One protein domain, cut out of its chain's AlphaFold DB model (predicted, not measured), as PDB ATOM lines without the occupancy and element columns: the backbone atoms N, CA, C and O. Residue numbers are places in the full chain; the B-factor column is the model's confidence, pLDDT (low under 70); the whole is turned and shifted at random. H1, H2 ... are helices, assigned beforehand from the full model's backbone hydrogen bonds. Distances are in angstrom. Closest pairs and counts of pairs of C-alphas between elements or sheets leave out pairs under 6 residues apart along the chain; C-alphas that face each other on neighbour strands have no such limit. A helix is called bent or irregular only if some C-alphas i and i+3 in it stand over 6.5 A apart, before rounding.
ATOM      1  N   ILE A 125     -25.490 -11.345   5.206       70.38
ATOM      2  CA  ILE A 125     -24.514 -12.235   5.877       70.38
ATOM      3  C   ILE A 125     -23.596 -12.960   4.881       70.38
ATOM      4  O   ILE A 125     -22.407 -13.120   5.117       70.38
ATOM      5  N   VAL A 126     -24.148 -13.343   3.727       74.62
ATOM      6  CA  VAL A 126     -23.421 -14.016   2.645       74.62
ATOM      7  C   VAL A 126     -22.418 -13.063   1.977       74.62
ATOM      8  O   VAL A 126     -21.284 -13.464   1.724       74.62
ATOM      9  N   SER A 127     -22.804 -11.803   1.749       79.81
ATOM     10  CA  SER A 127     -21.908 -10.748   1.243       79.81
ATOM     11  C   SER A 127     -20.795 -10.445   2.242       79.81
ATOM     12  O   SER A 127     -19.625 -10.412   1.872       79.81
ATOM     13  N   MET A 128     -21.135 -10.332   3.529       76.75
ATOM     14  CA  MET A 128     -20.173 -10.066   4.595       76.75
ATOM     15  C   MET A 128     -19.101 -11.158   4.685       76.75
ATOM     16  O   MET A 128     -17.915 -10.841   4.737       76.75
ATOM     17  N   GLU A 129     -19.489 -12.436   4.676       80.75
ATOM     18  CA  GLU A 129     -18.526 -13.545   4.687       80.75
ATOM     19  C   GLU A 129     -17.662 -13.559   3.416       80.75
ATOM     20  O   GLU A 129     -16.445 -13.740   3.496       80.75
ATOM     21  N   CYS A 130     -18.252 -13.272   2.250       87.19
ATOM     22  CA  CYS A 130     -17.516 -13.104   0.995       87.19
ATOM     23  C   CYS A 130     -16.450 -12.001   1.116       87.19
ATOM     24  O   CYS A 130     -15.263 -12.259   0.897       87.19
ATOM     25  N   ARG A 131     -16.833 -10.798   1.562       85.12
ATOM     26  CA  ARG A 131     -15.912  -9.669   1.761       85.12
ATOM     27  C   ARG A 131     -14.873  -9.916   2.841       85.12
ATOM     28  O   ARG A 131     -13.742  -9.444   2.720       85.12
ATOM     29  N   ASN A 132     -15.204 -10.666   3.884       84.75
ATOM     30  CA  ASN A 132     -14.234 -11.065   4.897       84.75
ATOM     31  C   ASN A 132     -13.119 -11.917   4.264       84.75
ATOM     32  O   ASN A 132     -11.935 -11.672   4.500       84.75
ATOM     33  N   VAL A 133     -13.468 -12.844   3.364       88.31
ATOM     34  CA  VAL A 133     -12.468 -13.628   2.625       88.31
ATOM     35  C   VAL A 133     -11.650 -12.746   1.677       88.31
ATOM     36  O   VAL A 133     -10.421 -12.850   1.663       88.31
ATOM     37  N   VAL A 134     -12.295 -11.844   0.929       91.06
ATOM     38  CA  VAL A 134     -11.607 -10.905   0.022       91.06
ATOM     39  C   VAL A 134     -10.628 -10.010   0.786       91.06
ATOM     40  O   VAL A 134      -9.455  -9.936   0.424       91.06
ATOM     41  N   SER A 135     -11.075  -9.365   1.862       88.94
ATOM     42  CA  SER A 135     -10.260  -8.418   2.632       88.94
ATOM     43  C   SER A 135      -9.094  -9.096   3.351       88.94
ATOM     44  O   SER A 135      -7.977  -8.578   3.336       88.94
ATOM     45  N   LYS A 136      -9.320 -10.273   3.945       89.31
ATOM     46  CA  LYS A 136      -8.305 -10.970   4.743       89.31
ATOM     47  C   LYS A 136      -7.339 -11.809   3.906       89.31
ATOM     48  O   LYS A 136      -6.156 -11.870   4.232       89.31
ATOM     49  N   TYR A 137      -7.816 -12.445   2.835       92.62
ATOM     50  CA  TYR A 137      -7.031 -13.413   2.055       92.62
ATOM     51  C   TYR A 137      -6.827 -13.017   0.591       92.62
ATOM     52  O   TYR A 137      -5.998 -13.629  -0.082       92.62
ATOM     53  N   GLY A 138      -7.508 -11.986   0.082       91.06
ATOM     54  CA  GLY A 138      -7.468 -11.607  -1.334       91.06
ATOM     55  C   GLY A 138      -6.055 -11.393  -1.873       91.06
ATOM     56  O   GLY A 138      -5.723 -11.892  -2.948       91.06
ATOM     57  N   TYR A 139      -5.174 -10.741  -1.106       91.50
ATOM     58  CA  TYR A 139      -3.773 -10.557  -1.500       91.50
ATOM     59  C   TYR A 139      -3.023 -11.888  -1.681       91.50
ATOM     60  O   TYR A 139      -2.306 -12.057  -2.669       91.50
ATOM     61  N   ALA A 140      -3.212 -12.837  -0.757       92.88
ATOM     62  CA  ALA A 140      -2.614 -14.165  -0.841       92.88
ATOM     63  C   ALA A 140      -3.172 -14.938  -2.046       92.88
ATOM     64  O   ALA A 140      -2.395 -15.427  -2.859       92.88
ATOM     65  N   LEU A 141      -4.498 -14.943  -2.227       93.19
ATOM     66  CA  LEU A 141      -5.164 -15.588  -3.366       93.19
ATOM     67  C   LEU A 141      -4.644 -15.060  -4.709       93.19
ATOM     68  O   LEU A 141      -4.314 -15.843  -5.600       93.19
ATOM     69  N   TRP A 142      -4.527 -13.737  -4.844       92.94
ATOM     70  CA  TRP A 142      -3.981 -13.101  -6.040       92.94
ATOM     71  C   TRP A 142      -2.540 -13.534  -6.307       92.94
ATOM     72  O   TRP A 142      -2.230 -13.966  -7.416       92.94
ATOM     73  N   ASN A 143      -1.668 -13.452  -5.298       92.50
ATOM     74  CA  ASN A 143      -0.253 -13.788  -5.444       92.50
ATOM     75  C   ASN A 143      -0.035 -15.261  -5.802       92.50
ATOM     76  O   ASN A 143       0.784 -15.566  -6.671       92.50
ATOM     77  N   THR A 144      -0.791 -16.166  -5.184       91.94
ATOM     78  CA  THR A 144      -0.749 -17.597  -5.495       91.94
ATOM     79  C   THR A 144      -1.187 -17.850  -6.943       91.94
ATOM     80  O   THR A 144      -0.511 -18.577  -7.673       91.94
ATOM     81  N   LEU A 145      -2.244 -17.178  -7.420       90.50
ATOM     82  CA  LEU A 145      -2.722 -17.304  -8.803       90.50
ATOM     83  C   LEU A 145      -1.724 -16.787  -9.846       90.50
ATOM     84  O   LEU A 145      -1.449 -17.482 -10.824       90.50
ATOM     85  N   ILE A 146      -1.152 -15.594  -9.651       91.31
ATOM     86  CA  ILE A 146      -0.175 -15.035 -10.605       91.31
ATOM     87  C   ILE A 146       1.153 -15.804 -10.608       91.31
ATOM     88  O   ILE A 146       1.877 -15.755 -11.599       91.31
ATOM     89  N   SER A 147       1.457 -16.543  -9.536       91.12
ATOM     90  CA  SER A 147       2.638 -17.413  -9.444       91.12
ATOM     91  C   SER A 147       2.499 -18.707 -10.261       91.12
ATOM     92  O   SER A 147       3.408 -19.532 -10.270       91.12
ATOM     93  N   GLY A 148       1.373 -18.898 -10.959       86.88
ATOM     94  CA  GLY A 148       1.131 -20.051 -11.829       86.88
ATOM     95  C   GLY A 148       0.577 -21.277 -11.103       86.88
ATOM     96  O   GLY A 148       0.518 -22.360 -11.690       86.88
ATOM     97  N   VAL A 149       0.154 -21.130  -9.843       89.44
ATOM     98  CA  VAL A 149      -0.513 -22.207  -9.107       89.44
ATOM     99  C   VAL A 149      -1.871 -22.489  -9.744       89.44
ATOM    100  O   VAL A 149      -2.607 -21.581 -10.136       89.44
ATOM    101  N   ARG A 150      -2.210 -23.776  -9.862       86.75
ATOM    102  CA  ARG A 150      -3.457 -24.185 -10.507       86.75
ATOM    103  C   ARG A 150      -4.678 -23.715  -9.699       86.75
ATOM    104  O   ARG A 150      -4.687 -23.903  -8.479       86.75
ATOM    105  N   PRO A 151      -5.726 -23.199 -10.366       86.12
ATOM    106  CA  PRO A 151      -6.993 -22.785  -9.763       86.12
ATOM    107  C   PRO A 151      -7.528 -23.696  -8.662       86.12
ATOM    108  O   PRO A 151      -8.019 -23.242  -7.632       86.12
ATOM    109  N   GLU A 152      -7.433 -25.002  -8.890       82.81
ATOM    110  CA  GLU A 152      -8.085 -26.010  -8.076       82.81
ATOM    111  C   GLU A 152      -7.411 -26.182  -6.713       82.81
ATOM    112  O   GLU A 152      -8.064 -26.648  -5.784       82.81
ATOM    113  N   ILE A 153      -6.139 -25.801  -6.574       88.06
ATOM    114  CA  ILE A 153      -5.359 -25.999  -5.343       88.06
ATOM    115  C   ILE A 153      -5.064 -24.694  -4.594       88.06
ATOM    116  O   ILE A 153      -4.575 -24.756  -3.474       88.06
ATOM    117  N   VAL A 154      -5.400 -23.526  -5.152       91.06
ATOM    118  CA  VAL A 154      -5.102 -22.212  -4.541       91.06
ATOM    119  C   VAL A 154      -5.701 -22.083  -3.138       91.06
ATOM    120  O   VAL A 154      -5.011 -21.681  -2.210       91.06
ATOM    121  N   CYS A 155      -6.966 -22.462  -2.955       89.62
ATOM    122  CA  CYS A 155      -7.621 -22.357  -1.647       89.62
ATOM    123  C   CYS A 155      -7.057 -23.323  -0.602       89.62
ATOM    124  O   CYS A 155      -7.120 -23.042   0.589       89.62
ATOM    125  N   VAL A 156      -6.491 -24.446  -1.042       88.56
ATOM    126  CA  VAL A 156      -5.777 -25.381  -0.167       88.56
ATOM    127  C   VAL A 156      -4.417 -24.803   0.214       88.56
ATOM    128  O   VAL A 156      -4.056 -24.823   1.383       88.56
ATOM    129  N   ASP A 157      -3.695 -24.251  -0.759       87.44
ATOM    130  CA  ASP A 157      -2.368 -23.656  -0.573       87.44
ATOM    131  C   ASP A 157      -2.402 -22.447   0.378       87.44
ATOM    132  O   ASP A 157      -1.564 -22.318   1.264       87.44
ATOM    133  N   VAL A 158      -3.442 -21.611   0.270       88.44
ATOM    134  CA  VAL A 158      -3.695 -20.488   1.192       88.44
ATOM    135  C   VAL A 158      -4.237 -20.957   2.558       88.44
ATOM    136  O   VAL A 158      -4.308 -20.168   3.498       88.44
ATOM    137  N   GLY A 159      -4.587 -22.241   2.701       87.56
ATOM    138  CA  GLY A 159      -5.059 -22.834   3.958       87.56
ATOM    139  C   GLY A 159      -6.535 -22.577   4.278       87.56
ATOM    140  O   GLY A 159      -6.938 -22.697   5.430       87.56
ATOM    141  N   LEU A 160      -7.344 -22.213   3.280       87.19
ATOM    142  CA  LEU A 160      -8.788 -21.962   3.421       87.19
ATOM    143  C   LEU A 160      -9.642 -23.216   3.192       87.19
ATOM    144  O   LEU A 160     -10.814 -23.222   3.551       87.19
ATOM    145  N   CYS A 161      -9.073 -24.263   2.591       85.44
ATOM    146  CA  CYS A 161      -9.740 -25.535   2.320       85.44
ATOM    147  C   CYS A 161      -8.869 -26.722   2.751       85.44
ATOM    148  O   CYS A 161      -7.647 -26.695   2.598       85.44
ATOM    149  N   LEU A 162      -9.507 -27.805   3.200       82.56
ATOM    150  CA  LEU A 162      -8.830 -29.069   3.496       82.56
ATOM    151  C   LEU A 162      -8.643 -29.900   2.218       82.56
ATOM    152  O   LEU A 162      -9.557 -30.041   1.406       82.56
ATOM    153  N   TYR A 163      -7.459 -30.490   2.056       67.62
ATOM    154  CA  TYR A 163      -7.154 -31.407   0.958       67.62
ATOM    155  C   TYR A 163      -7.287 -32.846   1.437       67.62
ATOM    156  O   TYR A 163      -6.536 -33.266   2.314       67.62
ATOM    157  N   ASN A 164      -8.198 -33.621   0.846       51.97
ATOM    158  CA  ASN A 164      -8.208 -35.064   1.053       51.97
ATOM    159  C   ASN A 164      -8.250 -35.783  -0.293       51.97
ATOM    160  O   ASN A 164      -9.121 -35.531  -1.125       51.97
ATOM    161  N   GLY A 165      -7.230 -36.613  -0.523       51.12
ATOM    162  CA  GLY A 165      -6.856 -37.164  -1.821       51.12
ATOM    163  C   GLY A 165      -8.053 -37.582  -2.673       51.12
ATOM    164  O   GLY A 165      -8.773 -38.512  -2.325       51.12
ATOM    165  N   SER A 166      -8.199 -36.901  -3.814       49.75
ATOM    166  CA  SER A 166      -9.134 -37.136  -4.929       49.75
ATOM    167  C   SER A 166     -10.562 -36.565  -4.875       49.75
ATOM    168  O   SER A 166     -11.232 -36.628  -5.905       49.75
ATOM    169  N   GLY A 188     -18.243 -23.021  10.058       49.59
ATOM    170  CA  GLY A 188     -17.576 -21.830   9.509       49.59
ATOM    171  C   GLY A 188     -16.538 -22.149   8.427       49.59
ATOM    172  O   GLY A 188     -16.464 -21.457   7.414       49.59
ATOM    173  N   GLU A 189     -15.788 -23.243   8.584       54.34
ATOM    174  CA  GLU A 189     -14.727 -23.649   7.645       54.34
ATOM    175  C   GLU A 189     -15.264 -23.983   6.240       54.34
ATOM    176  O   GLU A 189     -14.646 -23.653   5.226       54.34
ATOM    177  N   SER A 190     -16.461 -24.574   6.161       68.31
ATOM    178  CA  SER A 190     -17.101 -24.954   4.892       68.31
ATOM    179  C   SER A 190     -17.535 -23.739   4.057       68.31
ATOM    180  O   SER A 190     -17.385 -23.729   2.830       68.31
ATOM    181  N   ALA A 191     -18.035 -22.684   4.710       74.31
ATOM    182  CA  ALA A 191     -18.454 -21.455   4.039       74.31
ATOM    183  C   ALA A 191     -17.247 -20.669   3.511       74.31
ATOM    184  O   ALA A 191     -17.222 -20.293   2.340       74.31
ATOM    185  N   VAL A 192     -16.210 -20.508   4.340       83.31
ATOM    186  CA  VAL A 192     -14.961 -19.820   3.980       83.31
ATOM    187  C   VAL A 192     -14.268 -20.495   2.793       83.31
ATOM    188  O   VAL A 192     -13.867 -19.814   1.847       83.31
ATOM    189  N   CYS A 193     -14.187 -21.830   2.794       84.00
ATOM    190  CA  CYS A 193     -13.653 -22.588   1.662       84.00
ATOM    191  C   CYS A 193     -14.472 -22.348   0.381       84.00
ATOM    192  O   CYS A 193     -13.907 -22.044  -0.668       84.00
ATOM    193  N   THR A 194     -15.806 -22.396   0.472       83.94
ATOM    194  CA  THR A 194     -16.699 -22.158  -0.677       83.94
ATOM    195  C   THR A 194     -16.499 -20.760  -1.273       83.94
ATOM    196  O   THR A 194     -16.350 -20.622  -2.488       83.94
ATOM    197  N   PHE A 195     -16.435 -19.721  -0.433       88.50
ATOM    198  CA  PHE A 195     -16.175 -18.357  -0.899       88.50
ATOM    199  C   PHE A 195     -14.792 -18.215  -1.519       88.50
ATOM    200  O   PHE A 195     -14.664 -17.568  -2.556       88.50
ATOM    201  N   CYS A 196     -13.771 -18.857  -0.947       91.12
ATOM    202  CA  CYS A 196     -12.451 -18.886  -1.562       91.12
ATOM    203  C   CYS A 196     -12.516 -19.434  -2.992       91.12
ATOM    204  O   CYS A 196     -11.993 -18.806  -3.913       91.12
ATOM    205  N   GLU A 197     -13.181 -20.572  -3.202       88.44
ATOM    206  CA  GLU A 197     -13.276 -21.188  -4.527       88.44
ATOM    207  C   GLU A 197     -14.012 -20.294  -5.531       88.44
ATOM    208  O   GLU A 197     -13.568 -20.153  -6.675       88.44
ATOM    209  N   MET A 198     -15.093 -19.639  -5.098       86.88
ATOM    210  CA  MET A 198     -15.825 -18.666  -5.912       86.88
ATOM    211  C   MET A 198     -14.950 -17.465  -6.291       86.88
ATOM    212  O   MET A 198     -14.856 -17.119  -7.469       86.88
ATOM    213  N   ILE A 199     -14.258 -16.867  -5.318       91.81
ATOM    214  CA  ILE A 199     -13.372 -15.713  -5.525       91.81
ATOM    215  C   ILE A 199     -12.231 -16.080  -6.475       91.81
ATOM    216  O   ILE A 199     -11.954 -15.349  -7.425       91.81
ATOM    217  N   VAL A 200     -11.593 -17.234  -6.269       92.75
ATOM    218  CA  VAL A 200     -10.525 -17.747  -7.138       92.75
ATOM    219  C   VAL A 200     -11.015 -17.898  -8.579       92.75
ATOM    220  O   VAL A 200     -10.321 -17.480  -9.511       92.75
ATOM    221  N   PHE A 201     -12.224 -18.430  -8.776       89.06
ATOM    222  CA  PHE A 201     -12.846 -18.526 -10.095       89.06
ATOM    223  C   PHE A 201     -13.096 -17.143 -10.722       89.06
ATOM    224  O   PHE A 201     -12.739 -16.918 -11.880       89.06
ATOM    225  N   TRP A 202     -13.647 -16.185  -9.975       91.88
ATOM    226  CA  TRP A 202     -13.906 -14.831 -10.482       91.88
ATOM    227  C   TRP A 202     -12.627 -14.072 -10.840       91.88
ATOM    228  O   TRP A 202     -12.557 -13.462 -11.912       91.88
ATOM    229  N   ILE A 203     -11.589 -14.168 -10.002       91.62
ATOM    230  CA  ILE A 203     -10.268 -13.598 -10.286       91.62
ATOM    231  C   ILE A 203      -9.727 -14.180 -11.595       91.62
ATOM    232  O   ILE A 203      -9.258 -13.435 -12.452       91.62
ATOM    233  N   GLN A 204      -9.841 -15.493 -11.807       89.06
ATOM    234  CA  GLN A 204      -9.383 -16.128 -13.048       89.06
ATOM    235  C   GLN A 204     -10.131 -15.660 -14.286       89.06
ATOM    236  O   GLN A 204      -9.514 -15.484 -15.338       89.06
ATOM    237  N   VAL A 205     -11.446 -15.460 -14.183       87.50
ATOM    238  CA  VAL A 205     -12.249 -14.915 -15.285       87.50
ATOM    239  C   VAL A 205     -11.728 -13.534 -15.689       87.50
ATOM    240  O   VAL A 205     -11.551 -13.283 -16.879       87.50
ATOM    241  N   GLN A 206     -11.404 -12.672 -14.722       88.38
ATOM    242  CA  GLN A 206     -10.873 -11.331 -14.991       88.38
ATOM    243  C   GLN A 206      -9.399 -11.339 -15.436       88.38
ATOM    244  O   GLN A 206      -9.012 -10.551 -16.301       88.38
ATOM    245  N   LEU A 207      -8.578 -12.268 -14.931       86.50
ATOM    246  CA  LEU A 207      -7.190 -12.457 -15.380       86.50
ATOM    247  C   LEU A 207      -7.119 -12.862 -16.858       86.50
ATOM    248  O   LEU A 207      -6.269 -12.359 -17.592       86.50
ATOM    249  N   LYS A 208      -8.050 -13.702 -17.333       87.31
ATOM    250  CA  LYS A 208      -8.175 -14.031 -18.766       87.31
ATOM    251  C   LYS A 208      -8.489 -12.805 -19.630       87.31
ATOM    252  O   LYS A 208      -8.166 -12.804 -20.813       87.31
ATOM    253  N   GLN A 209      -9.080 -11.765 -19.045       87.12
ATOM    254  CA  GLN A 209      -9.371 -10.491 -19.706       87.12
ATOM    255  C   GLN A 209      -8.246  -9.452 -19.543       87.12
ATOM    256  O   GLN A 209      -8.449  -8.288 -19.883       87.12
ATOM    257  N   GLN A 210      -7.074  -9.850 -19.024       85.94
ATOM    258  CA  GLN A 210      -5.906  -8.982 -18.804       85.94
ATOM    259  C   GLN A 210      -6.220  -7.722 -17.977       85.94
ATOM    260  O   GLN A 210      -5.638  -6.656 -18.182       85.94
ATOM    261  N   LYS A 211      -7.162  -7.826 -17.034       88.44
ATOM    262  CA  LYS A 211      -7.513  -6.720 -16.141       88.44
ATOM    263  C   LYS A 211      -6.432  -6.503 -15.080       88.44
ATOM    264  O   LYS A 211      -5.772  -7.439 -14.633       88.44
ATOM    265  N   THR A 212      -6.277  -5.252 -14.655       92.69
ATOM    266  CA  THR A 212      -5.403  -4.871 -13.537       92.69
ATOM    267  C   THR A 212      -5.920  -5.442 -12.219       92.69
ATOM    268  O   THR A 212      -7.130  -5.596 -12.059       92.69
ATOM    269  N   LYS A 213      -5.024  -5.647 -11.249       89.75
ATOM    270  CA  LYS A 213      -5.355  -6.121  -9.897       89.75
ATOM    271  C   LYS A 213      -6.531  -5.367  -9.263       89.75
ATOM    272  O   LYS A 213      -7.483  -6.004  -8.827       89.75
ATOM    273  N   ASP A 214      -6.500  -4.037  -9.279       90.50
ATOM    274  CA  ASP A 214      -7.529  -3.217  -8.624       90.50
ATOM    275  C   ASP A 214      -8.903  -3.384  -9.288       90.50
ATOM    276  O   ASP A 214      -9.900  -3.613  -8.611       90.50
ATOM    277  N   ALA A 215      -8.945  -3.387 -10.624       90.88
ATOM    278  CA  ALA A 215     -10.170  -3.655 -11.382       90.88
ATOM    279  C   ALA A 215     -10.737  -5.065 -11.129       90.88
ATOM    280  O   ALA A 215     -11.951  -5.255 -11.150       90.88
ATOM    281  N   VAL A 216      -9.873  -6.059 -10.890       92.44
ATOM    282  CA  VAL A 216     -10.303  -7.423 -10.553       92.44
ATOM    283  C   VAL A 216     -10.943  -7.452  -9.168       92.44
ATOM    284  O   VAL A 216     -12.020  -8.023  -9.023       92.44
ATOM    285  N   PHE A 217     -10.318  -6.830  -8.165       91.88
ATOM    286  CA  PHE A 217     -10.882  -6.783  -6.815       91.88
ATOM    287  C   PHE A 217     -12.178  -5.981  -6.757       91.88
ATOM    288  O   PHE A 217     -13.129  -6.449  -6.148       91.88
ATOM    289  N   GLN A 218     -12.272  -4.871  -7.489       89.44
ATOM    290  CA  GLN A 218     -13.521  -4.120  -7.610       89.44
ATOM    291  C   GLN A 218     -14.659  -4.971  -8.200       89.44
ATOM    292  O   GLN A 218     -15.793  -4.904  -7.734       89.44
ATOM    293  N   TYR A 219     -14.363  -5.798  -9.208       88.19
ATOM    294  CA  TYR A 219     -15.339  -6.728  -9.778       88.19
ATOM    295  C   TYR A 219     -15.745  -7.830  -8.786       88.19
ATOM    296  O   TYR A 219     -16.918  -8.175  -8.697       88.19
ATOM    297  N   VAL A 220     -14.788  -8.382  -8.037       89.06
ATOM    298  CA  VAL A 220     -15.059  -9.396  -7.006       89.06
ATOM    299  C   VAL A 220     -15.917  -8.820  -5.877       89.06
ATOM    300  O   VAL A 220     -16.866  -9.473  -5.459       89.06
ATOM    301  N   ASP A 221     -15.623  -7.600  -5.432       86.94
ATOM    302  CA  ASP A 221     -16.414  -6.891  -4.423       86.94
ATOM    303  C   ASP A 221     -17.861  -6.691  -4.886       86.94
ATOM    304  O   ASP A 221     -18.788  -6.993  -4.142       86.94
ATOM    305  N   GLN A 222     -18.056  -6.277  -6.142       81.50
ATOM    306  CA  GLN A 222     -19.390  -6.148  -6.730       81.50
ATOM    307  C   GLN A 222     -20.143  -7.488  -6.747       81.50
ATOM    308  O   GLN A 222     -21.335  -7.538  -6.464       81.50
ATOM    309  N   LEU A 223     -19.455  -8.593  -7.046       83.88
ATOM    310  CA  LEU A 223     -20.075  -9.915  -7.005       83.88
ATOM    311  C   LEU A 223     -20.412 -10.377  -5.587       83.88
ATOM    312  O   LEU A 223     -21.388 -11.105  -5.439       83.88
ATOM    313  N   CYS A 224     -19.637  -9.985  -4.568       85.12
ATOM    314  CA  CYS A 224     -20.010 -10.226  -3.173       85.12
ATOM    315  C   CYS A 224     -21.310  -9.482  -2.817       85.12
ATOM    316  O   CYS A 224     -22.180 -10.088  -2.191       85.12
ATOM    317  N   ASP A 225     -21.470  -8.234  -3.275       77.81
ATOM    318  CA  ASP A 225     -22.674  -7.420  -3.032       77.81
ATOM    319  C   ASP A 225     -23.937  -8.022  -3.668       77.81
ATOM    320  O   ASP A 225     -25.021  -7.964  -3.085       77.81
ATOM    321  N   ASP A 226     -23.797  -8.639  -4.844       74.19
ATOM    322  CA  ASP A 226     -24.900  -9.263  -5.587       74.19
ATOM    323  C   ASP A 226     -25.344 -10.623  -5.002       74.19
ATOM    324  O   ASP A 226     -26.305 -11.237  -5.487       74.19
ATOM    325  N   LEU A 227     -24.664 -11.139  -3.966       72.50
ATOM    326  CA  LEU A 227     -25.004 -12.434  -3.379       72.50
ATOM    327  C   LEU A 227     -26.369 -12.400  -2.676       72.50
ATOM    328  O   LEU A 227     -26.687 -11.464  -1.938       72.50
TER     329      LEU A 227
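What this domain is: This is residues 125 to 166 and 188 to 227 of the 344 residues of an uncharacterized protein of Gossypium barbadense (UniProt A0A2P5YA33). A bent helix, H1, and a long helix, H3, cross and make the core, with H3 packed on both arms of H1. On one side H4 folds back beside the first arm, H1a; on the other side the short H2 packs on the second arm, H1b, and on H3. The printed part has 82 residues, with four named helices in the order H1, H2, H3, H4 and no named strand: all helix. It is compact, with a radius of gyration of the C-alphas of 12.0 A and spans of 34 by 32 by 18 A.

Where its parts are: H1, residues 125 to 146, was assigned as one helix by its hydrogen bonds but is bent: C-alphas 136 and 139 are 7.7 A apart. Its arms are H1a, residues 125 to 136, 16.3 A long from C-alpha 125 at (-24.514, -12.235, 5.877), and H1b, residues 139 to 146, 10.8 A. H2 is residues 154 to 157. H3, residues 188 to 208, is 30.8 A long. H4, residues 213 to 225, is 18.7 A long and ends at C-alpha 225 (-22.674, -7.420, -3.032).

How they stand to each other: The arms of H1 are only just about perpendicular, at 73 degrees. H1 and H3 are the hubs, touching 3 other helices each; the helix packing is mostly crossed, with 1 of 4 pairs at a shallow tilt. With residues 129 to 134 alone H1a touches H3, at a steep tilt of 67 degrees, the same way; the closest C-alphas, of Cys 130 and Phe 195, are 5.7 A apart. H1b touches H3 at Leu 141 and Val 200, their closest C-alphas, 6.9 A. H4 touches H1a at a shallow tilt of 20 degrees, opposite ways, the closest C-alphas being those of Ser 127 and Cys 224, 4.8 A. H2 and H4 are apart. Every O i to N i+4 pair is within hydrogen-bond range in H1a, H1b, H3 and H4; H2 is too short for one.

The domain as a whole: The C-alphas farthest apart, of Gly 165 and Ala 215, are 35.0 A apart. Residues 167 to 187 are cut out, with 22.7 A between C-alphas 166 and 188. Of the links printed whole, H3 to H4 is tight and H1 to H2 short. The mean pLDDT of the printed part is 84.4; residues 163 to 166 and 188 to 190 are under 70.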